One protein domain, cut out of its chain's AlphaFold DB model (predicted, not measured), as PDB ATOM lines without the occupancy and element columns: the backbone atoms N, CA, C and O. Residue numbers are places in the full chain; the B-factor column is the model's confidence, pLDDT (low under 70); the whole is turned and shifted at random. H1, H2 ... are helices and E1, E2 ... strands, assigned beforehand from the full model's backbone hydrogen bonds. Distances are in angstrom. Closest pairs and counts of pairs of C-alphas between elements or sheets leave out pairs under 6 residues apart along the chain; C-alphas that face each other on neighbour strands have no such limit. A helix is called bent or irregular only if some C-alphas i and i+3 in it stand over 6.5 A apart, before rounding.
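This is residues 147 to 217 and 349 to 458 of the 894 residues of the protein "DUF1708 domain-containing protein" of Cryptococcus amylolentus CBS 6039 (UniProt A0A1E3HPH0). A strongly twisted sheet of four strands is the core of three layers, helices on both faces of a sheet: H3 and H5 cover one face, H1 and H2 the other. The loop of residues 419 to 435 lies at one end of the long axis, H6 and H4 at the other, where residues 349 to 362 of H4 stick out free. The printed part has 181 residues with six named helices and four named strands, along the chain E1 H1 H2 H3 H4 E2 H5 E3 E4 H6; the sheet, in the order E2 E1 E4 E3, is mixed, and the class is mixed, helices and strands. The whole is only just loose, close to compact, with a radius of gyration of the C-alphas of 19.3 A, and elongated, spanning 61 by 38 by 31 A.

In the sheet, E1, residues 147 to 156, and E4, residues 436 to 445, are parallel inner strands, with N 153 and O 441 2.8 A apart, within hydrogen-bond range. The edge strand E2, residues 374 to 382, bends by 60 degrees at residue 377 and is antiparallel to E1, with N 150 and O 379 at 2.8 A. The edge strand E3, residues 410 to 418, forms an antiparallel hairpin with E4, with N 412 and O 442 at 2.9 A. H5, residues 383 to 395, is on the sheet over E3 at a height of 8.4 A; their closest C-alphas, of Val 386 and Ile 413, are 7.3 A apart. E2, H5 and E3 form a split strand-helix-strand unit, two strands running the same way with E1 and E4 between them, and its crossover is right-handed. H3, residues 203 to 208, touches residues 387 to 391 of H5 at a steep tilt of 63 degrees, the same way; the closest C-alphas, of Arg 208 and Cys 390, are 5.7 A apart. H1, residues 164 to 173, is on the sheet at a height of 9.2 A and runs across the strands, at 67 degrees to E3 on the local plane; the closest C-alphas, of Val 165 and Val 412, are 6.5 A apart. H2, residues 182 to 187, is on the sheet, its Val 187 and Ala 418 of E3 being the closest C-alphas at 4.4 A. H4, residues 349 to 363, and H6, residues 448 to 455, are not on the sheet and are apart. Every O i to N i+4 pair is within hydrogen-bond range in H2, H3, H4 and H6; H5 has 8 of 9, and H1 has 1 of 6 beside 4 of 7 O i to N i+3 pairs.

E1 begins at C-alpha 147, (-54.984, -16.478, -5.445), and is 27.7 A long; E4 is 29.8 A, E3 24.5 A and E2 23.5 A. H4 measures 20.7 A from C-alpha 349, (-30.448, -67.875, -3.411), and H5 16.4 A. H1, 15.7 A, is only just irregular: C-alphas 166 and 169 are 7.0 A apart. H6 ends at C-alpha 455, (-28.284, -41.275, -20.149).

The two C-alphas farthest apart, of Asp 428 and Lys 458, are 62.9 A apart. Residues 218 to 348 are not printed, and C-alphas 217 and 349 lie 30.6 A apart across this cut. The links H2 to H3, H5 to E3 and E3 to E4 are long. Mean pLDDT of the printed part is 88.9; residues 191 to 195, 215 to 217 and 423 to 429 are under 70.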
ATOM      1  N   ILE A 147     -56.374 -16.096  -5.699       96.44
ATOM      2  CA  ILE A 147     -54.984 -16.478  -5.445       96.44
ATOM      3  C   ILE A 147     -54.922 -17.289  -4.159       96.44
ATOM      4  O   ILE A 147     -55.473 -16.898  -3.129       96.44
ATOM      5  N   VAL A 148     -54.192 -18.393  -4.216       95.69
ATOM      6  CA  VAL A 148     -53.898 -19.260  -3.085       95.69
ATOM      7  C   VAL A 148     -52.431 -19.113  -2.708       95.69
ATOM      8  O   VAL A 148     -51.546 -19.045  -3.561       95.69
ATOM      9  N   ARG A 149     -52.172 -19.059  -1.400       96.00
ATOM     10  CA  ARG A 149     -50.822 -19.060  -0.840       96.00
ATOM     11  C   ARG A 149     -50.403 -20.492  -0.521       96.00
ATOM     12  O   ARG A 149     -51.030 -21.119   0.334       96.00
ATOM     13  N   CYS A 150     -49.318 -20.948  -1.133       96.50
ATOM     14  CA  CYS A 150     -48.732 -22.262  -0.899       96.50
ATOM     15  C   CYS A 150     -47.385 -22.128  -0.183       96.50
ATOM     16  O   CYS A 150     -46.539 -21.329  -0.584       96.50
ATOM     17  N   ASP A 151     -47.167 -22.921   0.861       96.69
ATOM     18  CA  ASP A 151     -45.831 -23.135   1.420       96.69
ATOM     19  C   ASP A 151     -45.100 -24.169   0.545       96.69
ATOM     20  O   ASP A 151     -45.694 -25.168   0.138       96.69
ATOM     21  N   ARG A 152     -43.835 -23.923   0.188       96.81
ATOM     22  CA  ARG A 152     -43.076 -24.805  -0.711       96.81
ATOM     23  C   ARG A 152     -42.172 -25.737   0.088       96.81
ATOM     24  O   ARG A 152     -41.514 -25.297   1.021       96.81
ATOM     25  N   ALA A 153     -42.071 -26.990  -0.325       96.81
ATOM     26  CA  ALA A 153     -41.034 -27.913   0.112       96.81
ATOM     27  C   ALA A 153     -40.463 -28.635  -1.104       96.81
ATOM     28  O   ALA A 153     -41.206 -29.032  -2.002       96.81
ATOM     29  N   SER A 154     -39.148 -28.802  -1.147       96.75
ATOM     30  CA  SER A 154     -38.490 -29.501  -2.247       96.75
ATOM     31  C   SER A 154     -37.439 -30.473  -1.759       96.75
ATOM     32  O   SER A 154     -36.760 -30.183  -0.784       96.75
ATOM     33  N   ARG A 155     -37.256 -31.588  -2.461       96.19
ATOM     34  CA  ARG A 155     -36.154 -32.513  -2.184       96.19
ATOM     35  C   ARG A 155     -35.501 -32.994  -3.465       96.19
ATOM     36  O   ARG A 155     -36.143 -33.103  -4.513       96.19
ATOM     37  N   THR A 156     -34.229 -33.331  -3.357       97.44
ATOM     38  CA  THR A 156     -33.490 -33.953  -4.447       97.44
ATOM     39  C   THR A 156     -33.598 -35.471  -4.325       97.44
ATOM     40  O   THR A 156     -33.427 -36.027  -3.243       97.44
ATOM     41  N   VAL A 157     -33.905 -36.162  -5.422       97.06
ATOM     42  CA  VAL A 157     -34.113 -37.617  -5.430       97.06
ATOM     43  C   VAL A 157     -33.288 -38.295  -6.511       97.06
ATOM     44  O   VAL A 157     -32.953 -37.709  -7.539       97.06
ATOM     45  N   ARG A 158     -32.975 -39.573  -6.285       95.50
ATOM     46  CA  ARG A 158     -32.333 -40.425  -7.293       95.50
ATOM     47  C   ARG A 158     -33.282 -40.773  -8.437       95.50
ATOM     48  O   ARG A 158     -32.848 -40.947  -9.571       95.50
ATOM     49  N   ALA A 159     -34.557 -40.929  -8.112       95.69
ATOM     50  CA  ALA A 159     -35.637 -41.230  -9.031       95.69
ATOM     51  C   ALA A 159     -36.932 -40.664  -8.439       95.69
ATOM     52  O   ALA A 159     -37.128 -40.742  -7.225       95.69
ATOM     53  N   TYR A 160     -37.793 -40.109  -9.282       96.44
ATOM     54  CA  TYR A 160     -39.097 -39.589  -8.909       96.44
ATOM     55  C   TYR A 160     -39.985 -40.675  -8.314       96.44
ATOM     56  O   TYR A 160     -40.017 -41.828  -8.767       96.44
ATOM     57  N   THR A 161     -40.730 -40.276  -7.293       94.69
ATOM     58  CA  THR A 161     -41.720 -41.114  -6.637       94.69
ATOM     59  C   THR A 161     -42.966 -41.226  -7.517       94.69
ATOM     60  O   THR A 161     -43.539 -40.211  -7.907       94.69
ATOM     61  N   LEU A 162     -43.417 -42.457  -7.801       90.81
ATOM     62  CA  LEU A 162     -44.615 -42.700  -8.625       90.81
ATOM     63  C   LEU A 162     -45.875 -42.048  -8.044       90.81
ATOM     64  O   LEU A 162     -46.692 -41.494  -8.776       90.81
ATOM     65  N   ASP A 163     -46.038 -42.160  -6.726       90.00
ATOM     66  CA  ASP A 163     -47.163 -41.595  -5.996       90.00
ATOM     67  C   ASP A 163     -46.656 -40.633  -4.925       90.00
ATOM     68  O   ASP A 163     -46.416 -40.980  -3.766       90.00
ATOM     69  N   LEU A 164     -46.436 -39.394  -5.351       91.12
ATOM     70  CA  LEU A 164     -45.955 -38.349  -4.463       91.12
ATOM     71  C   LEU A 164     -47.001 -38.005  -3.387       91.12
ATOM     72  O   LEU A 164     -46.643 -37.746  -2.242       91.12
ATOM     73  N   VAL A 165     -48.298 -38.104  -3.705       90.62
ATOM     74  CA  VAL A 165     -49.411 -37.790  -2.788       90.62
ATOM     75  C   VAL A 165     -49.345 -38.629  -1.504       90.62
ATOM     76  O   VAL A 165     -49.623 -38.113  -0.420       90.62
ATOM     77  N   SER A 166     -48.970 -39.908  -1.594       87.94
ATOM     78  CA  SER A 166     -48.909 -40.808  -0.432       87.94
ATOM     79  C   SER A 166     -47.611 -40.719   0.374       87.94
ATOM     80  O   SER A 166     -47.570 -41.176   1.517       87.94
ATOM     81  N   THR A 167     -46.554 -40.124  -0.183       90.94
ATOM     82  CA  THR A 167     -45.207 -40.138   0.413       90.94
ATOM     83  C   THR A 167     -44.790 -38.808   1.035       90.94
ATOM     84  O   THR A 167     -43.964 -38.796   1.948       90.94
ATOM     85  N   VAL A 168     -45.392 -37.693   0.610       92.56
ATOM     86  CA  VAL A 168     -45.042 -36.341   1.088       92.56
ATOM     87  C   VAL A 168     -45.243 -36.122   2.583       92.56
ATOM     88  O   VAL A 168     -44.561 -35.297   3.183       92.56
ATOM     89  N   GLU A 169     -46.125 -36.891   3.225       90.38
ATOM     90  CA  GLU A 169     -46.349 -36.782   4.671       90.38
ATOM     91  C   GLU A 169     -45.125 -37.174   5.511       90.38
ATOM     92  O   GLU A 169     -45.012 -36.741   6.657       90.38
ATOM     93  N   GLY A 170     -44.210 -37.971   4.950       90.06
ATOM     94  CA  GLY A 170     -42.969 -38.366   5.614       90.06
ATOM     95  C   GLY A 170     -41.912 -37.261   5.659       90.06
ATOM     96  O   GLY A 170     -41.081 -37.265   6.563       90.06
ATOM     97  N   TRP A 171     -41.973 -36.278   4.751       93.81
ATOM     98  CA  TRP A 171     -40.880 -35.319   4.534       93.81
ATOM     99  C   TRP A 171     -40.576 -34.474   5.768       93.81
ATOM    100  O   TRP A 171     -39.427 -34.147   6.036       93.81
ATOM    101  N   ALA A 172     -41.595 -34.147   6.557       91.06
ATOM    102  CA  ALA A 172     -41.403 -33.362   7.768       91.06
ATOM    103  C   ALA A 172     -40.608 -34.093   8.863       91.06
ATOM    104  O   ALA A 172     -40.014 -33.438   9.713       91.06
ATOM    105  N   ASN A 173     -40.591 -35.430   8.852       89.50
ATOM    106  CA  ASN A 173     -39.797 -36.225   9.794       89.50
ATOM    107  C   ASN A 173     -38.337 -36.386   9.336       89.50
ATOM    108  O   ASN A 173     -37.505 -36.832  10.120       89.50
ATOM    109  N   GLU A 174     -38.039 -36.044   8.081       92.00
ATOM    110  CA  GLU A 174     -36.711 -36.143   7.462       92.00
ATOM    111  C   GLU A 174     -35.929 -34.820   7.535       92.00
ATOM    112  O   GLU A 174     -34.790 -34.753   7.072       92.00
ATOM    113  N   LEU A 175     -36.526 -33.764   8.100       91.38
ATOM    114  CA  LEU A 175     -35.877 -32.462   8.228       91.38
ATOM    115  C   LEU A 175     -34.655 -32.527   9.163       91.38
ATOM    116  O   LEU A 175     -34.695 -33.227  10.184       91.38
ATOM    117  N   PRO A 176     -33.583 -31.768   8.867       90.31
ATOM    118  CA  PRO A 176     -32.423 -31.665   9.742       90.31
ATOM    119  C   PRO A 176     -32.801 -31.255  11.175       90.31
ATOM    120  O   PRO A 176     -33.689 -30.418  11.380       90.31
ATOM    121  N   PRO A 177     -32.116 -31.795  12.200       87.69
ATOM    122  CA  PRO A 177     -32.397 -31.442  13.585       87.69
ATOM    123  C   PRO A 177     -32.187 -29.938  13.806       87.69
ATOM    124  O   PRO A 177     -31.089 -29.418  13.626       87.69
ATOM    125  N   GLY A 178     -33.248 -29.246  14.228       85.06
ATOM    126  CA  GLY A 178     -33.244 -27.802  14.485       85.06
ATOM    127  C   GLY A 178     -33.999 -26.972  13.444       85.06
ATOM    128  O   GLY A 178     -34.396 -25.850  13.762       85.06
ATOM    129  N   GLU A 179     -34.275 -27.518  12.258       89.88
ATOM    130  CA  GLU A 179     -35.135 -26.864  11.272       89.88
ATOM    131  C   GLU A 179     -36.609 -27.013  11.673       89.88
ATOM    132  O   GLU A 179     -37.074 -28.093  12.041       89.88
ATOM    133  N   LYS A 180     -37.352 -25.902  11.651       89.44
ATOM    134  CA  LYS A 180     -38.778 -25.878  11.993       89.44
ATOM    135  C   LYS A 180     -39.599 -25.560  10.762       89.44
ATOM    136  O   LYS A 180     -39.374 -24.549  10.104       89.44
ATOM    137  N   TRP A 181     -40.624 -26.369  10.524       93.62
ATOM    138  CA  TRP A 181     -41.580 -26.137   9.455       93.62
ATOM    139  C   TRP A 181     -42.910 -25.638  10.022       93.62
ATOM    140  O   TRP A 181     -43.832 -26.410  10.277       93.62
ATOM    141  N   GLU A 182     -43.033 -24.319  10.184       91.75
ATOM    142  CA  GLU A 182     -44.201 -23.689  10.827       91.75
ATOM    143  C   GLU A 182     -45.541 -24.059  10.168       91.75
ATOM    144  O   GLU A 182     -46.561 -24.231  10.840       91.75
ATOM    145  N   ALA A 183     -45.558 -24.174   8.836       92.69
ATOM    146  CA  ALA A 183     -46.754 -24.569   8.102       92.69
ATOM    147  C   ALA A 183     -47.161 -26.012   8.431       92.69
ATOM    148  O   ALA A 183     -48.340 -26.270   8.679       92.69
ATOM    149  N   TRP A 184     -46.191 -26.926   8.515       93.88
ATOM    150  CA  TRP A 184     -46.432 -28.319   8.882       93.88
ATOM    151  C   TRP A 184     -46.859 -28.477  10.341       93.88
ATOM    152  O   TRP A 184     -47.793 -29.225  10.636       93.88
ATOM    153  N   ASP A 185     -46.270 -27.696  11.249       91.81
ATOM    154  CA  ASP A 185     -46.671 -27.672  12.655       91.81
ATOM    155  C   ASP A 185     -48.160 -27.348  12.803       91.81
ATOM    156  O   ASP A 185     -48.839 -27.903  13.663       91.81
ATOM    157  N   ARG A 186     -48.727 -26.492  11.948       91.94
ATOM    158  CA  ARG A 186     -50.167 -26.183  11.975       91.94
ATOM    159  C   ARG A 186     -51.037 -27.338  11.481       91.94
ATOM    160  O   ARG A 186     -52.188 -27.429  11.909       91.94
ATOM    161  N   VAL A 187     -50.516 -28.190  10.604       93.06
ATOM    162  CA  VAL A 187     -51.219 -29.342  10.016       93.06
ATOM    163  C   VAL A 187     -51.227 -30.541  10.968       93.06
ATOM    164  O   VAL A 187     -52.231 -31.259  11.072       93.06
ATOM    165  N   VAL A 188     -50.128 -30.742  11.698       89.81
ATOM    166  CA  VAL A 188     -50.011 -31.805  12.697       89.81
ATOM    167  C   VAL A 188     -50.689 -31.381  13.996       89.81
ATOM    168  O   VAL A 188     -50.460 -30.300  14.541       89.81
ATOM    169  N   TRP A 189     -51.528 -32.267  14.529       80.25
ATOM    170  CA  TRP A 189     -52.180 -32.072  15.820       80.25
ATOM    171  C   TRP A 189     -51.752 -33.167  16.794       80.25
ATOM    172  O   TRP A 189     -51.874 -34.350  16.500       80.25
ATOM    173  N   LYS A 190     -51.244 -32.783  17.968       76.94
ATOM    174  CA  LYS A 190     -50.946 -33.711  19.066       76.94
ATOM    175  C   LYS A 190     -52.168 -33.804  19.967       76.94
ATOM    176  O   LYS A 190     -52.476 -32.850  20.681       76.94
ATOM    177  N   ALA A 191     -52.862 -34.940  19.935       68.12
ATOM    178  CA  ALA A 191     -53.932 -35.194  20.887       68.12
ATOM    179  C   ALA A 191     -53.341 -35.349  22.299       68.12
ATOM    180  O   ALA A 191     -52.219 -35.833  22.468       68.12
ATOM    181  N   ARG A 192     -54.113 -34.999  23.336       63.81
ATOM    182  CA  ARG A 192     -53.686 -35.058  24.752       63.81
ATOM    183  C   ARG A 192     -53.179 -36.445  25.189       63.81
ATOM    184  O   ARG A 192     -52.398 -36.539  26.126       63.81
ATOM    185  N   ARG A 193     -53.586 -37.510  24.486       67.81
ATOM    186  CA  ARG A 193     -53.125 -38.896  24.691       67.81
ATOM    187  C   ARG A 193     -51.740 -39.213  24.098       67.81
ATOM    188  O   ARG A 193     -51.355 -40.372  24.081       67.81
ATOM    189  N   GLY A 194     -51.001 -38.222  23.600       64.62
ATOM    190  CA  GLY A 194     -49.645 -38.404  23.068       64.62
ATOM    191  C   GLY A 194     -49.589 -38.867  21.610       64.62
ATOM    192  O   GLY A 194     -48.543 -38.734  20.981       64.62
ATOM    193  N   ASN A 195     -50.709 -39.311  21.029       68.12
ATOM    194  CA  ASN A 195     -50.771 -39.646  19.609       68.12
ATOM    195  C   ASN A 195     -50.840 -38.365  18.762       68.12
ATOM    196  O   ASN A 195     -51.806 -37.598  18.829       68.12
ATOM    197  N   THR A 196     -49.813 -38.144  17.942       72.69
ATOM    198  CA  THR A 196     -49.849 -37.198  16.823       72.69
ATOM    199  C   THR A 196     -50.876 -37.683  15.808       72.69
ATOM    200  O   THR A 196     -50.683 -38.709  15.157       72.69
ATOM    201  N   ALA A 197     -51.984 -36.962  15.680       77.12
ATOM    202  CA  ALA A 197     -52.954 -37.198  14.629       77.12
ATOM    203  C   ALA A 197     -52.311 -36.913  13.268       77.12
ATOM    204  O   ALA A 197     -51.658 -35.882  13.075       77.12
ATOM    205  N   ARG A 198     -52.541 -37.825  12.319       84.00
ATOM    206  CA  ARG A 198     -52.094 -37.695  10.932       84.00
ATOM    207  C   ARG A 198     -52.581 -36.361  10.328       84.00
ATOM    208  O   ARG A 198     -53.712 -35.937  10.628       84.00
ATOM    209  N   PRO A 199     -51.778 -35.714   9.467       90.31
ATOM    210  CA  PRO A 199     -52.262 -34.698   8.536       90.31
ATOM    211  C   PRO A 199     -53.576 -35.128   7.876       90.31
ATOM    212  O   PRO A 199     -53.747 -36.280   7.483       90.31
ATOM    213  N   GLN A 200     -54.546 -34.219   7.807       90.44
ATOM    214  CA  GLN A 200     -55.844 -34.500   7.193       90.44
ATOM    215  C   GLN A 200     -56.039 -33.563   6.011       90.44
ATOM    216  O   GLN A 200     -56.137 -32.354   6.233       90.44
ATOM    217  N   PRO A 201     -56.133 -34.075   4.774       93.25
ATOM    218  CA  PRO A 201     -56.542 -33.248   3.654       93.25
ATOM    219  C   PRO A 201     -57.943 -32.677   3.892       93.25
ATOM    220  O   PRO A 201     -58.780 -33.296   4.567       93.25
ATOM    221  N   THR A 202     -58.218 -31.505   3.335       94.00
ATOM    222  CA  THR A 202     -59.554 -30.896   3.384       94.00
ATOM    223  C   THR A 202     -60.572 -31.733   2.604       94.00
ATOM    224  O   THR A 202     -60.236 -32.512   1.710       94.00
ATOM    225  N   SER A 203     -61.858 -31.606   2.945       91.81
ATOM    226  CA  SER A 203     -62.937 -32.272   2.201       91.81
ATOM    227  C   SER A 203     -63.093 -31.714   0.782       91.81
ATOM    228  O   SER A 203     -63.432 -32.472  -0.126       91.81
ATOM    229  N   SER A 204     -62.817 -30.421   0.581       91.38
ATOM    230  CA  SER A 204     -62.766 -29.762  -0.731       91.38
ATOM    231  C   SER A 204     -61.712 -30.397  -1.632       91.38
ATOM    232  O   SER A 204     -62.024 -30.816  -2.742       91.38
ATOM    233  N   TRP A 205     -60.483 -30.549  -1.139       92.88
ATOM    234  CA  TRP A 205     -59.393 -31.156  -1.899       92.88
ATOM    235  C   TRP A 205     -59.645 -32.627  -2.218       92.88
ATOM    236  O   TRP A 205     -59.489 -33.033  -3.365       92.88
ATOM    237  N   LYS A 206     -60.138 -33.412  -1.250       91.62
ATOM    238  CA  LYS A 206     -60.511 -34.820  -1.488       91.62
ATOM    239  C   LYS A 206     -61.553 -34.958  -2.595       91.62
ATOM    240  O   LYS A 206     -61.445 -35.856  -3.424       91.62
ATOM    241  N   ARG A 207     -62.544 -34.057  -2.613       90.81
ATOM    242  CA  ARG A 207     -63.582 -34.015  -3.647       90.81
ATOM    243  C   ARG A 207     -62.986 -33.700  -5.017       90.81
ATOM    244  O   ARG A 207     -63.283 -34.427  -5.953       90.81
ATOM    245  N   ARG A 208     -62.129 -32.674  -5.111       88.94
ATOM    246  CA  ARG A 208     -61.445 -32.293  -6.363       88.94
ATOM    247  C   ARG A 208     -60.559 -33.410  -6.915       88.94
ATOM    248  O   ARG A 208     -60.523 -33.621  -8.111       88.94
ATOM    249  N   MET A 209     -59.885 -34.150  -6.039       87.75
ATOM    250  CA  MET A 209     -59.023 -35.276  -6.418       87.75
ATOM    251  C   MET A 209     -59.785 -36.587  -6.666       87.75
ATOM    252  O   MET A 209     -59.160 -37.596  -6.976       87.75
ATOM    253  N   ALA A 210     -61.105 -36.617  -6.447       86.62
ATOM    254  CA  ALA A 210     -61.919 -37.836  -6.432       86.62
ATOM    255  C   ALA A 210     -61.390 -38.948  -5.488       86.62
ATOM    256  O   ALA A 210     -61.650 -40.136  -5.683       86.62
ATOM    257  N   VAL A 211     -60.680 -38.576  -4.414       79.88
ATOM    258  CA  VAL A 211     -60.103 -39.519  -3.441       79.88
ATOM    259  C   VAL A 211     -61.004 -39.625  -2.212       79.88
ATOM    260  O   VAL A 211     -61.141 -38.674  -1.443       79.88
ATOM    261  N   LYS A 212     -61.576 -40.813  -1.964       71.81
ATOM    262  CA  LYS A 212     -62.377 -41.078  -0.749       71.81
ATOM    263  C   LYS A 212     -61.507 -41.093   0.513       71.81
ATOM    264  O   LYS A 212     -61.836 -40.448   1.509       71.81
ATOM    265  N   THR A 213     -60.374 -41.791   0.463       72.69
ATOM    266  CA  THR A 213     -59.425 -41.931   1.576       72.69
ATOM    267  C   THR A 213     -58.005 -42.075   1.043       72.69
ATOM    268  O   THR A 213     -57.772 -42.902   0.165       72.69
ATOM    269  N   LEU A 214     -57.056 -41.305   1.585       71.94
ATOM    270  CA  LEU A 214     -55.640 -41.500   1.277       71.94
ATOM    271  C   LEU A 214     -55.131 -42.782   1.947       71.94
ATOM    272  O   LEU A 214     -55.365 -42.936   3.155       71.94
ATOM    273  N   PRO A 215     -54.401 -43.651   1.226       68.94
ATOM    274  CA  PRO A 215     -53.755 -44.802   1.837       68.94
ATOM    275  C   PRO A 215     -52.778 -44.352   2.941       68.94
ATOM    276  O   PRO A 215     -52.301 -43.205   2.927       68.94
ATOM    277  N   PRO A 216     -52.517 -45.209   3.944       67.69
ATOM    278  CA  PRO A 216     -51.478 -44.942   4.926       67.69
ATOM    279  C   PRO A 216     -50.108 -44.872   4.229       67.69
ATOM    280  O   PRO A 216     -49.890 -45.596   3.254       67.69
ATOM    281  N   PRO A 217     -49.188 -44.011   4.700       64.31
ATOM    282  CA  PRO A 217     -47.868 -43.905   4.098       64.31
ATOM    283  C   PRO A 217     -47.106 -45.237   4.239       64.31
ATOM    284  O   PRO A 217     -47.195 -45.889   5.288       64.31
ATOM    285  N   ASP A 349     -29.800 -68.834  -2.515       87.75
ATOM    286  CA  ASP A 349     -30.448 -67.875  -3.411       87.75
ATOM    287  C   ASP A 349     -30.368 -66.453  -2.846       87.75
ATOM    288  O   ASP A 349     -30.066 -65.510  -3.577       87.75
ATOM    289  N   LYS A 350     -30.512 -66.297  -1.525       90.88
ATOM    290  CA  LYS A 350     -30.292 -65.038  -0.805       90.88
ATOM    291  C   LYS A 350     -28.858 -64.541  -0.974       90.88
ATOM    292  O   LYS A 350     -28.650 -63.363  -1.265       90.88
ATOM    293  N   GLU A 351     -27.858 -65.413  -0.838       92.19
ATOM    294  CA  GLU A 351     -26.464 -65.047  -1.097       92.19
ATOM    295  C   GLU A 351     -26.240 -64.636  -2.557       92.19
ATOM    296  O   GLU A 351     -25.591 -63.620  -2.821       92.19
ATOM    297  N   GLN A 352     -26.785 -65.382  -3.519       90.25
ATOM    298  CA  GLN A 352     -26.690 -65.028  -4.935       90.25
ATOM    299  C   GLN A 352     -27.360 -63.684  -5.230       90.25
ATOM    300  O   GLN A 352     -26.791 -62.864  -5.955       90.25
ATOM    301  N   LEU A 353     -28.525 -63.425  -4.638       90.06
ATOM    302  CA  LEU A 353     -29.250 -62.167  -4.764       90.06
ATOM    303  C   LEU A 353     -28.453 -61.014  -4.146       90.06
ATOM    304  O   LEU A 353     -28.295 -59.990  -4.799       90.06
ATOM    305  N   SER A 354     -27.848 -61.201  -2.969       90.00
ATOM    306  CA  SER A 354     -26.980 -60.187  -2.348       90.00
ATOM    307  C   SER A 354     -25.743 -59.868  -3.199       90.00
ATOM    308  O   SER A 354     -25.414 -58.702  -3.408       90.00
ATOM    309  N   LYS A 355     -25.098 -60.885  -3.792       93.12
ATOM    310  CA  LYS A 355     -23.958 -60.704  -4.706       93.12
ATOM    311  C   LYS A 355     -24.373 -59.970  -5.982       93.12
ATOM    312  O   LYS A 355     -23.635 -59.107  -6.456       93.12
ATOM    313  N   ARG A 356     -25.547 -60.293  -6.536       91.88
ATOM    314  CA  ARG A 356     -26.119 -59.594  -7.699       91.88
ATOM    315  C   ARG A 356     -26.476 -58.149  -7.358       91.88
ATOM    316  O   ARG A 356     -26.138 -57.268  -8.140       91.88
ATOM    317  N   LEU A 357     -27.065 -57.908  -6.188       90.44
ATOM    318  CA  LEU A 357     -27.427 -56.579  -5.703       90.44
ATOM    319  C   LEU A 357     -26.181 -55.715  -5.506       90.44
ATOM    320  O   LEU A 357     -26.107 -54.646  -6.095       90.44
ATOM    321  N   HIS A 358     -25.147 -56.206  -4.821       87.94
ATOM    322  CA  HIS A 358     -23.886 -55.469  -4.680       87.94
ATOM    323  C   HIS A 358     -23.163 -55.242  -6.012       87.94
ATOM    324  O   HIS A 358     -22.495 -54.224  -6.196       87.94
ATOM    325  N   LYS A 359     -23.262 -56.176  -6.967       92.31
ATOM    326  CA  LYS A 359     -22.704 -55.972  -8.310       92.31
ATOM    327  C   LYS A 359     -23.463 -54.878  -9.062       92.31
ATOM    328  O   LYS A 359     -22.818 -54.020  -9.658       92.31
ATOM    329  N   ALA A 360     -24.794 -54.901  -9.012       85.88
ATOM    330  CA  ALA A 360     -25.646 -53.881  -9.612       85.88
ATOM    331  C   ALA A 360     -25.413 -52.509  -8.959       85.88
ATOM    332  O   ALA A 360     -25.239 -51.519  -9.657       85.88
ATOM    333  N   GLU A 361     -25.294 -52.464  -7.633       85.31
ATOM    334  CA  GLU A 361     -24.976 -51.267  -6.856       85.31
ATOM    335  C   GLU A 361     -23.635 -50.652  -7.286       85.31
ATOM    336  O   GLU A 361     -23.582 -49.468  -7.615       85.31
ATOM    337  N   LYS A 362     -22.573 -51.465  -7.409       85.44
ATOM    338  CA  LYS A 362     -21.250 -51.019  -7.894       85.44
ATOM    339  C   LYS A 362     -21.253 -50.523  -9.343       85.44
ATOM    340  O   LYS A 362     -20.397 -49.713  -9.713       85.44
ATOM    341  N   GLN A 363     -22.149 -51.061 -10.171       85.31
ATOM    342  CA  GLN A 363     -22.327 -50.660 -11.569       85.31
ATOM    343  C   GLN A 363     -23.238 -49.441 -11.717       85.31
ATOM    344  O   GLN A 363     -23.173 -48.769 -12.743       85.31
ATOM    345  N   SER A 364     -24.060 -49.148 -10.711       86.75
ATOM    346  CA  SER A 364     -24.988 -48.030 -10.750       86.75
ATOM    347  C   SER A 364     -24.255 -46.690 -10.669       86.75
ATOM    348  O   SER A 364     -23.218 -46.565 -10.009       86.75
ATOM    349  N   THR A 365     -24.795 -45.679 -11.352       90.44
ATOM    350  CA  THR A 365     -24.289 -44.309 -11.266       90.44
ATOM    351  C   THR A 365     -24.364 -43.850  -9.805       90.44
ATOM    352  O   THR A 365     -25.446 -43.945  -9.208       90.44
ATOM    353  N   PRO A 366     -23.242 -43.405  -9.204       90.88
ATOM    354  CA  PRO A 366     -23.232 -42.949  -7.821       90.88
ATOM    355  C   PRO A 366     -24.122 -41.716  -7.668       90.88
ATOM    356  O   PRO A 366     -24.180 -40.867  -8.558       90.88
ATOM    357  N   PHE A 367     -24.809 -41.626  -6.534       94.19
ATOM    358  CA  PHE A 367     -25.723 -40.537  -6.222       94.19
ATOM    359  C   PHE A 367     -25.228 -39.827  -4.960       94.19
ATOM    360  O   PHE A 367     -25.486 -40.277  -3.849       94.19
ATOM    361  N   ASN A 368     -24.468 -38.747  -5.151       93.62
ATOM    362  CA  ASN A 368     -23.801 -38.000  -4.078       93.62
ATOM    363  C   ASN A 368     -24.513 -36.666  -3.797       93.62
ATOM    364  O   ASN A 368     -23.858 -35.645  -3.605       93.62
ATOM    365  N   TYR A 369     -25.844 -36.664  -3.852       94.69
ATOM    366  CA  TYR A 369     -26.655 -35.477  -3.601       94.69
ATOM    367  C   TYR A 369     -27.364 -35.611  -2.263       94.69
ATOM    368  O   TYR A 369     -27.738 -36.712  -1.860       94.69
ATOM    369  N   ASP A 370     -27.561 -34.478  -1.602       95.06
ATOM    370  CA  ASP A 370     -28.355 -34.407  -0.388       95.06
ATOM    371  C   ASP A 370     -29.837 -34.629  -0.718       95.06
ATOM    372  O   ASP A 370     -30.410 -33.905  -1.531       95.06
ATOM    373  N   THR A 371     -30.438 -35.654  -0.116       95.81
ATOM    374  CA  THR A 371     -31.851 -36.006  -0.305       95.81
ATOM    375  C   THR A 371     -32.757 -35.439   0.775       95.81
ATOM    376  O   THR A 371     -33.961 -35.699   0.739       95.81
ATOM    377  N   THR A 372     -32.203 -34.721   1.757       95.25
ATOM    378  CA  THR A 372     -33.008 -34.131   2.825       95.25
ATOM    379  C   THR A 372     -34.009 -33.132   2.231       95.25
ATOM    380  O   THR A 372     -33.661 -32.345   1.341       95.25
ATOM    381  N   PRO A 373     -35.287 -33.176   2.649       95.81
ATOM    382  CA  PRO A 373     -36.255 -32.174   2.237       95.81
ATOM    383  C   PRO A 373     -35.837 -30.786   2.717       95.81
ATOM    384  O   PRO A 373     -35.424 -30.609   3.856       95.81
ATOM    385  N   GLN A 374     -35.987 -29.797   1.846       95.25
ATOM    386  CA  GLN A 374     -35.700 -28.395   2.116       95.25
ATOM    387  C   GLN A 374     -37.009 -27.609   2.108       95.25
ATOM    388  O   GLN A 374     -37.771 -27.657   1.132       95.25
ATOM    389  N   VAL A 375     -37.279 -26.877   3.189       95.19
ATOM    390  CA  VAL A 375     -38.457 -26.009   3.277       95.19
ATOM    391  C   VAL A 375     -38.165 -24.706   2.535       95.19
ATOM    392  O   VAL A 375     -37.256 -23.950   2.866       95.19
ATOM    393  N   GLY A 376     -38.938 -24.450   1.487       92.12
ATOM    394  CA  GLY A 376     -38.850 -23.246   0.676       92.12
ATOM    395  C   GLY A 376     -39.737 -22.110   1.187       92.12
ATOM    396  O   GLY A 376     -40.513 -22.238   2.133       92.12
ATOM    397  N   GLY A 377     -39.640 -20.968   0.506       92.06
ATOM    398  CA  GLY A 377     -40.500 -19.815   0.764       92.06
ATOM    399  C   GLY A 377     -41.961 -20.028   0.354       92.06
ATOM    400  O   GLY A 377     -42.351 -21.041  -0.229       92.06
ATOM    401  N   ARG A 378     -42.779 -19.012   0.630       94.75
ATOM    402  CA  ARG A 378     -44.187 -18.967   0.218       94.75
ATOM    403  C   ARG A 378     -44.304 -18.560  -1.241       94.75
ATOM    404  O   ARG A 378     -43.630 -17.633  -1.686       94.75
ATOM    405  N   VAL A 379     -45.208 -19.214  -1.954       95.69
ATOM    406  CA  VAL A 379     -45.527 -18.927  -3.353       95.69
ATOM    407  C   VAL A 379     -47.020 -18.662  -3.500       95.69
ATOM    408  O   VAL A 379     -47.830 -19.121  -2.694       95.69
ATOM    409  N   TYR A 380     -47.382 -17.889  -4.516       96.31
ATOM    410  CA  TYR A 380     -48.758 -17.494  -4.789       96.31
ATOM    411  C   TYR A 380     -49.151 -18.004  -6.167       96.31
ATOM    412  O   TYR A 380     -48.466 -17.710  -7.145       96.31
ATOM    413  N   VAL A 381     -50.235 -18.768  -6.226       97.00
ATOM    414  CA  VAL A 381     -50.717 -19.406  -7.456       97.00
ATOM    415  C   VAL A 381     -52.209 -19.164  -7.630       97.00
ATOM    416  O   VAL A 381     -52.917 -18.931  -6.650       97.00
ATOM    417  N   GLU A 382     -52.702 -19.196  -8.864       97.06
ATOM    418  CA  GLU A 382     -54.141 -19.113  -9.119       97.06
ATOM    419  C   GLU A 382     -54.871 -20.348  -8.574       97.06
ATOM    420  O   GLU A 382     -54.451 -21.483  -8.788       97.06
ATOM    421  N   GLU A 383     -56.005 -20.142  -7.903       95.81
ATOM    422  CA  GLU A 383     -56.848 -21.235  -7.400       95.81
ATOM    423  C   GLU A 383     -57.330 -22.140  -8.539       95.81
ATOM    424  O   GLU A 383     -57.313 -23.360  -8.409       95.81
ATOM    425  N   ALA A 384     -57.666 -21.544  -9.687       95.88
ATOM    426  CA  ALA A 384     -58.106 -22.283 -10.864       95.88
ATOM    427  C   ALA A 384     -57.021 -23.225 -11.409       95.88
ATOM    428  O   ALA A 384     -57.345 -24.278 -11.946       95.88
ATOM    429  N   TRP A 385     -55.737 -22.887 -11.239       96.56
ATOM    430  CA  TRP A 385     -54.643 -23.790 -11.598       96.56
ATOM    431  C   TRP A 385     -54.604 -25.015 -10.681       96.56
ATOM    432  O   TRP A 385     -54.374 -26.123 -11.151       96.56
ATOM    433  N   VAL A 386     -54.887 -24.837  -9.384       95.88
ATOM    434  CA  VAL A 386     -54.995 -25.953  -8.431       95.88
ATOM    435  C   VAL A 386     -56.191 -26.842  -8.771       95.88
ATOM    436  O   VAL A 386     -56.066 -28.064  -8.733       95.88
ATOM    437  N   ASP A 387     -57.328 -26.248  -9.141       93.94
ATOM    438  CA  ASP A 387     -58.524 -26.987  -9.561       93.94
ATOM    439  C   ASP A 387     -58.250 -27.829 -10.813       93.94
ATOM    440  O   ASP A 387     -58.497 -29.034 -10.816       93.94
ATOM    441  N   VAL A 388     -57.661 -27.212 -11.842       93.94
ATOM    442  CA  VAL A 388     -57.231 -27.886 -13.074       93.94
ATOM    443  C   VAL A 388     -56.213 -28.981 -12.782       93.94
ATOM    444  O   VAL A 388     -56.283 -30.064 -13.362       93.94
ATOM    445  N   TRP A 389     -55.262 -28.724 -11.886       94.06
ATOM    446  CA  TRP A 389     -54.268 -29.721 -11.525       94.06
ATOM    447  C   TRP A 389     -54.920 -30.944 -10.869       94.06
ATOM    448  O   TRP A 389     -54.638 -32.070 -11.275       94.06
ATOM    449  N   CYS A 390     -55.829 -30.745  -9.910       93.19
ATOM    450  CA  CYS A 390     -56.534 -31.844  -9.249       93.19
ATOM    451  C   CYS A 390     -57.414 -32.645 -10.219       93.19
ATOM    452  O   CYS A 390     -57.321 -33.871 -10.249       93.19
ATOM    453  N   ASP A 391     -58.262 -31.958 -10.983       90.25
ATOM    454  CA  ASP A 391     -59.311 -32.585 -11.793       90.25
ATOM    455  C   ASP A 391     -58.747 -33.143 -13.107       90.25
ATOM    456  O   ASP A 391     -58.829 -34.338 -13.388       90.25
ATOM    457  N   LEU A 392     -58.066 -32.298 -13.884       90.19
ATOM    458  CA  LEU A 392     -57.594 -32.651 -15.221       90.19
ATOM    459  C   LEU A 392     -56.216 -33.320 -15.198       90.19
ATOM    460  O   LEU A 392     -56.055 -34.417 -15.731       90.19
ATOM    461  N   MET A 393     -55.214 -32.678 -14.588       90.00
ATOM    462  CA  MET A 393     -53.826 -33.159 -14.685       90.00
ATOM    463  C   MET A 393     -53.656 -34.478 -13.922       90.00
ATOM    464  O   MET A 393     -53.168 -35.475 -14.461       90.00
ATOM    465  N   VAL A 394     -54.092 -34.504 -12.663       88.25
ATOM    466  CA  VAL A 394     -53.970 -35.663 -11.778       88.25
ATOM    467  C   VAL A 394     -55.133 -36.629 -11.970       88.25
ATOM    468  O   VAL A 394     -54.877 -37.813 -12.200       88.25
ATOM    469  N   GLY A 395     -56.375 -36.146 -11.855       84.75
ATOM    470  CA  GLY A 395     -57.594 -36.957 -11.922       84.75
ATOM    471  C   GLY A 395     -57.832 -37.567 -13.302       84.75
ATOM    472  O   GLY A 395     -58.135 -38.754 -13.401       84.75
ATOM    473  N   GLY A 396     -57.589 -36.796 -14.362       83.75
ATOM    474  CA  GLY A 396     -57.671 -37.256 -15.749       83.75
ATOM    475  C   GLY A 396     -56.500 -38.132 -16.207       83.75
ATOM    476  O   GLY A 396     -56.547 -38.659 -17.314       83.75
ATOM    477  N   GLY A 397     -55.445 -38.287 -15.396       84.62
ATOM    478  CA  GLY A 397     -54.263 -39.079 -15.761       84.62
ATOM    479  C   GLY A 397     -53.385 -38.447 -16.848       84.62
ATOM    480  O   GLY A 397     -52.632 -39.157 -17.505       84.62
ATOM    481  N   TRP A 398     -53.474 -37.128 -17.045       85.31
ATOM    482  CA  TRP A 398     -52.677 -36.392 -18.039       85.31
ATOM    483  C   TRP A 398     -51.229 -36.189 -17.597       85.31
ATOM    484  O   TRP A 398     -50.348 -35.952 -18.419       85.31
ATOM    485  N   MET A 399     -50.962 -36.298 -16.295       85.81
ATOM    486  CA  MET A 399     -49.595 -36.416 -15.819       85.81
ATOM    487  C   MET A 399     -49.044 -37.774 -16.214       85.81
ATOM    488  O   MET A 399     -49.500 -38.811 -15.728       85.81
ATOM    489  N   GLU A 400     -47.979 -37.761 -17.003       85.00
ATOM    490  CA  GLU A 400     -47.089 -38.904 -17.067       85.00
ATOM    491  C   GLU A 400     -46.661 -39.201 -15.614       85.00
ATOM    492  O   GLU A 400     -46.247 -38.297 -14.889       85.00
ATOM    493  N   ARG A 401     -46.802 -40.436 -15.122       83.75
ATOM    494  CA  ARG A 401     -46.316 -40.841 -13.778       83.75
ATOM    495  C   ARG A 401     -45.245 -41.918 -13.832       83.75
ATOM    496  O   ARG A 401     -44.551 -42.136 -12.850       83.75
ATOM    497  N   GLU A 402     -45.085 -42.547 -14.989       88.50
ATOM    498  CA  GLU A 402     -44.202 -43.697 -15.172       88.50
ATOM    499  C   GLU A 402     -42.731 -43.302 -15.320       88.50
ATOM    500  O   GLU A 402     -41.865 -43.992 -14.785       88.50
ATOM    501  N   GLU A 403     -42.444 -42.175 -15.979       90.94
ATOM    502  CA  GLU A 403     -41.083 -41.642 -16.094       90.94
ATOM    503  C   GLU A 403     -40.537 -41.196 -14.729       90.94
ATOM    504  O   GLU A 403     -41.086 -40.315 -14.061       90.94
ATOM    505  N   ARG A 404     -39.426 -41.817 -14.318       92.62
ATOM    506  CA  ARG A 404     -38.843 -41.649 -12.983       92.62
ATOM    507  C   ARG A 404     -37.561 -40.831 -12.951       92.62
ATOM    508  O   ARG A 404     -37.080 -40.544 -11.863       92.62
ATOM    509  N   THR A 405     -36.961 -40.478 -14.079       91.44
ATOM    510  CA  THR A 405     -35.603 -39.909 -14.070       91.44
ATOM    511  C   THR A 405     -35.418 -38.717 -14.988       91.44
ATOM    512  O   THR A 405     -34.679 -37.814 -14.620       91.44
ATOM    513  N   PHE A 406     -36.092 -38.678 -16.134       93.44
ATOM    514  CA  PHE A 406     -35.822 -37.719 -17.208       93.44
ATOM    515  C   PHE A 406     -36.791 -36.531 -17.257       93.44
ATOM    516  O   PHE A 406     -36.757 -35.741 -18.197       93.44
ATOM    517  N   ARG A 407     -37.647 -36.372 -16.243       93.69
ATOM    518  CA  ARG A 407     -38.402 -35.123 -16.044       93.69
ATOM    519  C   ARG A 407     -37.533 -34.080 -15.359       93.69
ATOM    520  O   ARG A 407     -36.624 -34.425 -14.605       93.69
ATOM    521  N   GLU A 408     -37.849 -32.808 -15.543       94.19
ATOM    522  CA  GLU A 408     -37.180 -31.731 -14.807       94.19
ATOM    523  C   GLU A 408     -37.647 -31.675 -13.346       94.19
ATOM    524  O   GLU A 408     -36.852 -31.373 -12.454       94.19
ATOM    525  N   ALA A 409     -38.924 -31.982 -13.092       95.75
ATOM    526  CA  ALA A 409     -39.482 -32.078 -11.747       95.75
ATOM    527  C   ALA A 409     -40.697 -33.019 -11.675       95.75
ATOM    528  O   ALA A 409     -41.374 -33.281 -12.668       95.75
ATOM    529  N   ASN A 410     -40.999 -33.477 -10.460       95.94
ATOM    530  CA  ASN A 410     -42.243 -34.157 -10.099       95.94
ATOM    531  C   ASN A 410     -42.855 -33.426  -8.904       95.94
ATOM    532  O   ASN A 410     -42.154 -33.184  -7.925       95.94
ATOM    533  N   TRP A 411     -44.123 -33.032  -8.959       96.31
ATOM    534  CA  TRP A 411     -44.693 -32.166  -7.927       96.31
ATOM    535  C   TRP A 411     -46.166 -32.442  -7.649       96.31
ATOM    536  O   TRP A 411     -46.893 -32.997  -8.470       96.31
ATOM    537  N   VAL A 412     -46.599 -32.062  -6.447       95.56
ATOM    538  CA  VAL A 412     -47.967 -32.251  -5.954       95.56
ATOM    539  C   VAL A 412     -48.391 -31.070  -5.086       95.56
ATOM    540  O   VAL A 412     -47.585 -30.518  -4.333       95.56
ATOM    541  N   ILE A 413     -49.667 -30.688  -5.170       95.56
ATOM    542  CA  ILE A 413     -50.260 -29.640  -4.334       95.56
ATOM    543  C   ILE A 413     -51.272 -30.272  -3.384       95.56
ATOM    544  O   ILE A 413     -52.268 -30.864  -3.802       95.56
ATOM    545  N   MET A 414     -51.031 -30.110  -2.088       95.44
ATOM    546  CA  MET A 414     -51.876 -30.659  -1.034       95.44
ATOM    547  C   MET A 414     -52.555 -29.533  -0.264       95.44
ATOM    548  O   MET A 414     -51.883 -28.624   0.221       95.44
ATOM    549  N   GLU A 415     -53.875 -29.613  -0.096       96.19
ATOM    550  CA  GLU A 415     -54.604 -28.757   0.844       96.19
ATOM    551  C   GLU A 415     -54.895 -29.537   2.130       96.19
ATOM    552  O   GLU A 415     -55.680 -30.490   2.145       96.19
ATOM    553  N   TYR A 416     -54.286 -29.112   3.233       96.12
ATOM    554  CA  TYR A 416     -54.474 -29.723   4.542       96.12
ATOM    555  C   TYR A 416     -55.365 -28.878   5.442       96.12
ATOM    556  O   TYR A 416     -55.323 -27.647   5.412       96.12
ATOM    557  N   LYS A 417     -56.119 -29.546   6.320       95.44
ATOM    558  CA  LYS A 417     -56.690 -28.916   7.511       95.44
ATOM    559  C   LYS A 417     -55.552 -28.472   8.426       95.44
ATOM    560  O   LYS A 417     -54.643 -29.246   8.720       95.44
ATOM    561  N   ALA A 418     -55.627 -27.240   8.903       94.38
ATOM    562  CA  ALA A 418     -54.587 -26.602   9.689       94.38
ATOM    563  C   ALA A 418     -55.168 -25.777  10.839       94.38
ATOM    564  O   ALA A 418     -56.269 -25.224  10.760       94.38
ATOM    565  N   ARG A 419     -54.391 -25.634  11.910       92.62
ATOM    566  CA  ARG A 419     -54.686 -24.706  13.007       92.62
ATOM    567  C   ARG A 419     -54.649 -23.252  12.501       92.62
ATOM    568  O   ARG A 419     -53.794 -22.943  11.661       92.62
ATOM    569  N   PRO A 420     -55.532 -22.354  12.978       90.25
ATOM    570  CA  PRO A 420     -55.502 -20.937  12.610       90.25
ATOM    571  C   PRO A 420     -54.126 -20.306  12.857       90.25
ATOM    572  O   PRO A 420     -53.444 -20.648  13.818       90.25
ATOM    573  N   SER A 421     -53.702 -19.386  11.987       84.06
ATOM    574  CA  SER A 421     -52.397 -18.713  12.128       84.06
ATOM    575  C   SER A 421     -52.380 -17.650  13.234       84.06
ATOM    576  O   SER A 421     -51.302 -17.314  13.718       84.06
ATOM    577  N   LYS A 422     -53.541 -17.076  13.575       81.12
ATOM    578  CA  LYS A 422     -53.731 -16.030  14.590       81.12
ATOM    579  C   LYS A 422     -55.097 -16.243  15.254       81.12
ATOM    580  O   LYS A 422     -56.074 -16.439  14.538       81.12
ATOM    581  N   GLY A 423     -55.160 -16.200  16.585       67.44
ATOM    582  CA  GLY A 423     -56.413 -16.213  17.351       67.44
ATOM    583  C   GLY A 423     -56.326 -17.021  18.654       67.44
ATOM    584  O   GLY A 423     -55.550 -17.977  18.720       67.44
ATOM    585  N   PRO A 424     -57.103 -16.659  19.695       56.69
ATOM    586  CA  PRO A 424     -57.209 -17.449  20.913       56.69
ATOM    587  C   PRO A 424     -58.021 -18.709  20.608       56.69
ATOM    588  O   PRO A 424     -59.247 -18.727  20.672       56.69
ATOM    589  N   THR A 425     -57.341 -19.785  20.229       57.97
ATOM    590  CA  THR A 425     -57.967 -21.104  20.158       57.97
ATOM    591  C   THR A 425     -58.228 -21.587  21.590       57.97
ATOM    592  O   THR A 425     -57.343 -22.174  22.206       57.97
ATOM    593  N   VAL A 426     -59.453 -21.405  22.092       57.47
ATOM    594  CA  VAL A 426     -60.040 -22.313  23.097       57.47
ATOM    595  C   VAL A 426     -61.080 -23.201  22.399       57.47
ATOM    596  O   VAL A 426     -62.277 -23.054  22.629       57.47
ATOM    597  N   PRO A 427     -60.671 -24.081  21.465       61.34
ATOM    598  CA  PRO A 427     -61.536 -25.156  21.031       61.34
ATOM    599  C   PRO A 427     -61.733 -26.087  22.226       61.34
ATOM    600  O   PRO A 427     -60.823 -26.258  23.046       61.34
ATOM    601  N   ASP A 428     -62.918 -26.687  22.315       67.38
ATOM    602  CA  ASP A 428     -63.171 -27.798  23.227       67.38
ATOM    603  C   ASP A 428     -61.981 -28.775  23.127       67.38
ATOM    604  O   ASP A 428     -61.624 -29.151  22.001       67.38
ATOM    605  N   PRO A 429     -61.317 -29.155  24.238       67.19
ATOM    606  CA  PRO A 429     -60.136 -30.024  24.225       67.19
ATOM    607  C   PRO A 429     -60.352 -31.370  23.513       67.19
ATOM    608  O   PRO A 429     -59.376 -32.068  23.224       67.19
ATOM    609  N   MET A 430     -61.606 -31.745  23.247       73.25
ATOM    610  CA  MET A 430     -61.990 -32.942  22.496       73.25
ATOM    611  C   MET A 430     -62.175 -32.710  20.984       73.25
ATOM    612  O   MET A 430     -62.175 -33.677  20.224       73.25
ATOM    613  N   SER A 431     -62.310 -31.462  20.532       81.75
ATOM    614  CA  SER A 431     -62.538 -31.110  19.124       81.75
ATOM    615  C   SER A 431     -61.228 -30.903  18.350       81.75
ATOM    616  O   SER A 431     -60.220 -30.463  18.906       81.75
ATOM    617  N   ASP A 432     -61.223 -31.232  17.053       82.94
ATOM    618  CA  ASP A 432     -60.062 -31.005  16.182       82.94
ATOM    619  C   ASP A 432     -59.823 -29.488  16.017       82.94
ATOM    620  O   ASP A 432     -60.658 -28.805  15.418       82.94
ATOM    621  N   PRO A 433     -58.689 -28.934  16.492       86.81
ATOM    622  CA  PRO A 433     -58.426 -27.494  16.441       86.81
ATOM    623  C   PRO A 433     -58.088 -26.989  15.026       86.81
ATOM    624  O   PRO A 433     -57.813 -25.802  14.837       86.81
ATOM    625  N   ARG A 434     -58.033 -27.873  14.021       90.75
ATOM    626  CA  ARG A 434     -57.688 -27.541  12.634       90.75
ATOM    627  C   ARG A 434     -58.906 -27.027  11.865       90.75
ATOM    628  O   ARG A 434     -59.476 -27.728  11.029       90.75
ATOM    629  N   THR A 435     -59.293 -25.788  12.153       90.94
ATOM    630  CA  THR A 435     -60.450 -25.111  11.540       90.94
ATOM    631  C   THR A 435     -60.117 -24.310  10.278       90.94
ATOM    632  O   THR A 435     -61.026 -23.907   9.558       90.94
ATOM    633  N   SER A 436     -58.834 -24.085   9.980       93.56
ATOM    634  CA  SER A 436     -58.370 -23.408   8.758       93.56
ATOM    635  C   SER A 436     -57.804 -24.406   7.740       93.56
ATOM    636  O   SER A 436     -57.688 -25.595   8.043       93.56
ATOM    637  N   SER A 437     -57.415 -23.943   6.550       95.31
ATOM    638  CA  SER A 437     -56.642 -24.742   5.592       95.31
ATOM    639  C   SER A 437     -55.298 -24.099   5.243       95.31
ATOM    640  O   SER A 437     -55.090 -22.894   5.418       95.31
ATOM    641  N   VAL A 438     -54.348 -24.931   4.816       95.94
ATOM    642  CA  VAL A 438     -53.028 -24.531   4.310       95.94
ATOM    643  C   VAL A 438     -52.726 -25.356   3.067       95.94
ATOM    644  O   VAL A 438     -52.939 -26.569   3.067       95.94
ATOM    645  N   TYR A 439     -52.211 -24.698   2.032       97.19
ATOM    646  CA  TYR A 439     -51.712 -25.359   0.835       97.19
ATOM    647  C   TYR A 439     -50.205 -25.559   0.943       97.19
ATOM    648  O   TYR A 439     -49.481 -24.634   1.316       97.19
ATOM    649  N   ILE A 440     -49.738 -26.757   0.602       97.44
ATOM    650  CA  ILE A 440     -48.318 -27.091   0.539       97.44
ATOM    651  C   ILE A 440     -48.010 -27.645  -0.851       97.44
ATOM    652  O   ILE A 440     -48.665 -28.581  -1.313       97.44
ATOM    653  N   LEU A 441     -47.022 -27.046  -1.512       97.62
ATOM    654  CA  LEU A 441     -46.457 -27.506  -2.774       97.62
ATOM    655  C   LEU A 441     -45.214 -28.340  -2.472       97.62
ATOM    656  O   LEU A 441     -44.218 -27.800  -1.987       97.62
ATOM    657  N   PHE A 442     -45.263 -29.626  -2.795       97.56
ATOM    658  CA  PHE A 442     -44.120 -30.526  -2.694       97.56
ATOM    659  C   PHE A 442     -43.527 -30.757  -4.077       97.56
ATOM    660  O   PHE A 442     -44.264 -31.028  -5.024       97.56
ATOM    661  N   GLU A 443     -42.208 -30.667  -4.193       97.38
ATOM    662  CA  GLU A 443     -41.500 -30.800  -5.465       97.38
ATOM    663  C   GLU A 443     -40.253 -31.679  -5.312       97.38
ATOM    664  O   GLU A 443     -39.350 -31.396  -4.531       97.38
ATOM    665  N   GLU A 444     -40.185 -32.759  -6.071       97.56
ATOM    666  CA  GLU A 444     -38.988 -33.572  -6.234       97.56
ATOM    667  C   GLU A 444     -38.215 -33.126  -7.469       97.56
ATOM    668  O   GLU A 444     -38.804 -32.772  -8.496       97.56
ATOM    669  N   ARG A 445     -36.887 -33.203  -7.388       97.25
ATOM    670  CA  ARG A 445     -35.982 -32.938  -8.510       97.25
ATOM    671  C   ARG A 445     -34.927 -34.025  -8.617       97.25
ATOM    672  O   ARG A 445     -34.305 -34.383  -7.620       97.25
ATOM    673  N   VAL A 446     -34.696 -34.514  -9.827       97.19
ATOM    674  CA  VAL A 446     -33.519 -35.327 -10.143       97.19
ATOM    675  C   VAL A 446     -32.465 -34.384 -10.731       97.19
ATOM    676  O   VAL A 446     -32.763 -33.735 -11.733       97.19
ATOM    677  N   PRO A 447     -31.253 -34.271 -10.155       96.94
ATOM    678  CA  PRO A 447     -30.234 -33.338 -10.636       96.94
ATOM    679  C   PRO A 447     -29.891 -33.590 -12.099       96.94
ATOM    680  O   PRO A 447     -29.672 -34.740 -12.487       96.94
ATOM    681  N   LEU A 448     -29.812 -32.529 -12.898       94.62
ATOM    682  CA  LEU A 448     -29.603 -32.628 -14.342       94.62
ATOM    683  C   LEU A 448     -28.297 -33.370 -14.672       94.62
ATOM    684  O   LEU A 448     -28.260 -34.222 -15.557       94.62
ATOM    685  N   GLU A 449     -27.237 -33.134 -13.900       94.69
ATOM    686  CA  GLU A 449     -25.949 -33.813 -14.044       94.69
ATOM    687  C   GLU A 449     -26.074 -35.324 -13.809       94.69
ATOM    688  O   GLU A 449     -25.409 -36.123 -14.471       94.69
ATOM    689  N   TYR A 450     -26.947 -35.729 -12.882       95.44
ATOM    690  CA  TYR A 450     -27.236 -37.135 -12.631       95.44
ATOM    691  C   TYR A 450     -28.082 -37.748 -13.751       95.44
ATOM    692  O   TYR A 450     -27.791 -38.867 -14.172       95.44
ATOM    693  N   GLN A 451     -29.059 -37.013 -14.293       94.75
ATOM    694  CA  GLN A 451     -29.821 -37.449 -15.470       94.75
ATOM    695  C   GLN A 451     -28.897 -37.689 -16.670       94.75
ATOM    696  O   GLN A 451     -28.959 -38.743 -17.303       94.75
ATOM    697  N   HIS A 452     -27.965 -36.768 -16.934       94.31
ATOM    698  CA  HIS A 452     -26.955 -36.941 -17.979       94.31
ATOM    699  C   HIS A 452     -26.043 -38.143 -17.717       94.31
ATOM    700  O   HIS A 452     -25.739 -38.892 -18.640       94.31
ATOM    701  N   ALA A 453     -25.635 -38.374 -16.467       92.44
ATOM    702  CA  ALA A 453     -24.826 -39.538 -16.106       92.44
ATOM    703  C   ALA A 453     -25.594 -40.874 -16.192       92.44
ATOM    704  O   ALA A 453     -24.965 -41.930 -16.287       92.44
ATOM    705  N   LEU A 454     -26.930 -40.849 -16.136       92.31
ATOM    706  CA  LEU A 454     -27.788 -42.006 -16.403       92.31
ATOM    707  C   LEU A 454     -27.985 -42.250 -17.902       92.31
ATOM    708  O   LEU A 454     -27.980 -43.408 -18.315       92.31
ATOM    709  N   ALA A 455     -28.150 -41.187 -18.694       93.06
ATOM    710  CA  ALA A 455     -28.284 -41.275 -20.149       93.06
ATOM    711  C   ALA A 455     -26.983 -41.760 -20.805       93.06
ATOM    712  O   ALA A 455     -27.000 -42.677 -21.622       93.06
ATOM    713  N   ASP A 456     -25.853 -41.201 -20.366       90.44
ATOM    714  CA  ASP A 456     -24.514 -41.573 -20.797       90.44
ATOM    715  C   ASP A 456     -23.736 -42.157 -19.613       90.44
ATOM    716  O   ASP A 456     -22.888 -41.468 -19.022       90.44
ATOM    717  N   PRO A 457     -23.966 -43.435 -19.245       82.00
ATOM    718  CA  PRO A 457     -23.142 -44.104 -18.257       82.00
ATOM    719  C   PRO A 457     -21.770 -44.285 -18.897       82.00
ATOM    720  O   PRO A 457     -21.506 -45.302 -19.542       82.00
ATOM    721  N   LYS A 458     -20.903 -43.268 -18.778       71.62
ATOM    722  CA  LYS A 458     -19.524 -43.302 -19.266       71.62
ATOM    723  C   LYS A 458     -18.946 -44.597 -18.741       71.62
ATOM    724  O   LYS A 458     -18.704 -44.710 -17.538       71.62
TER     725      LYS A 458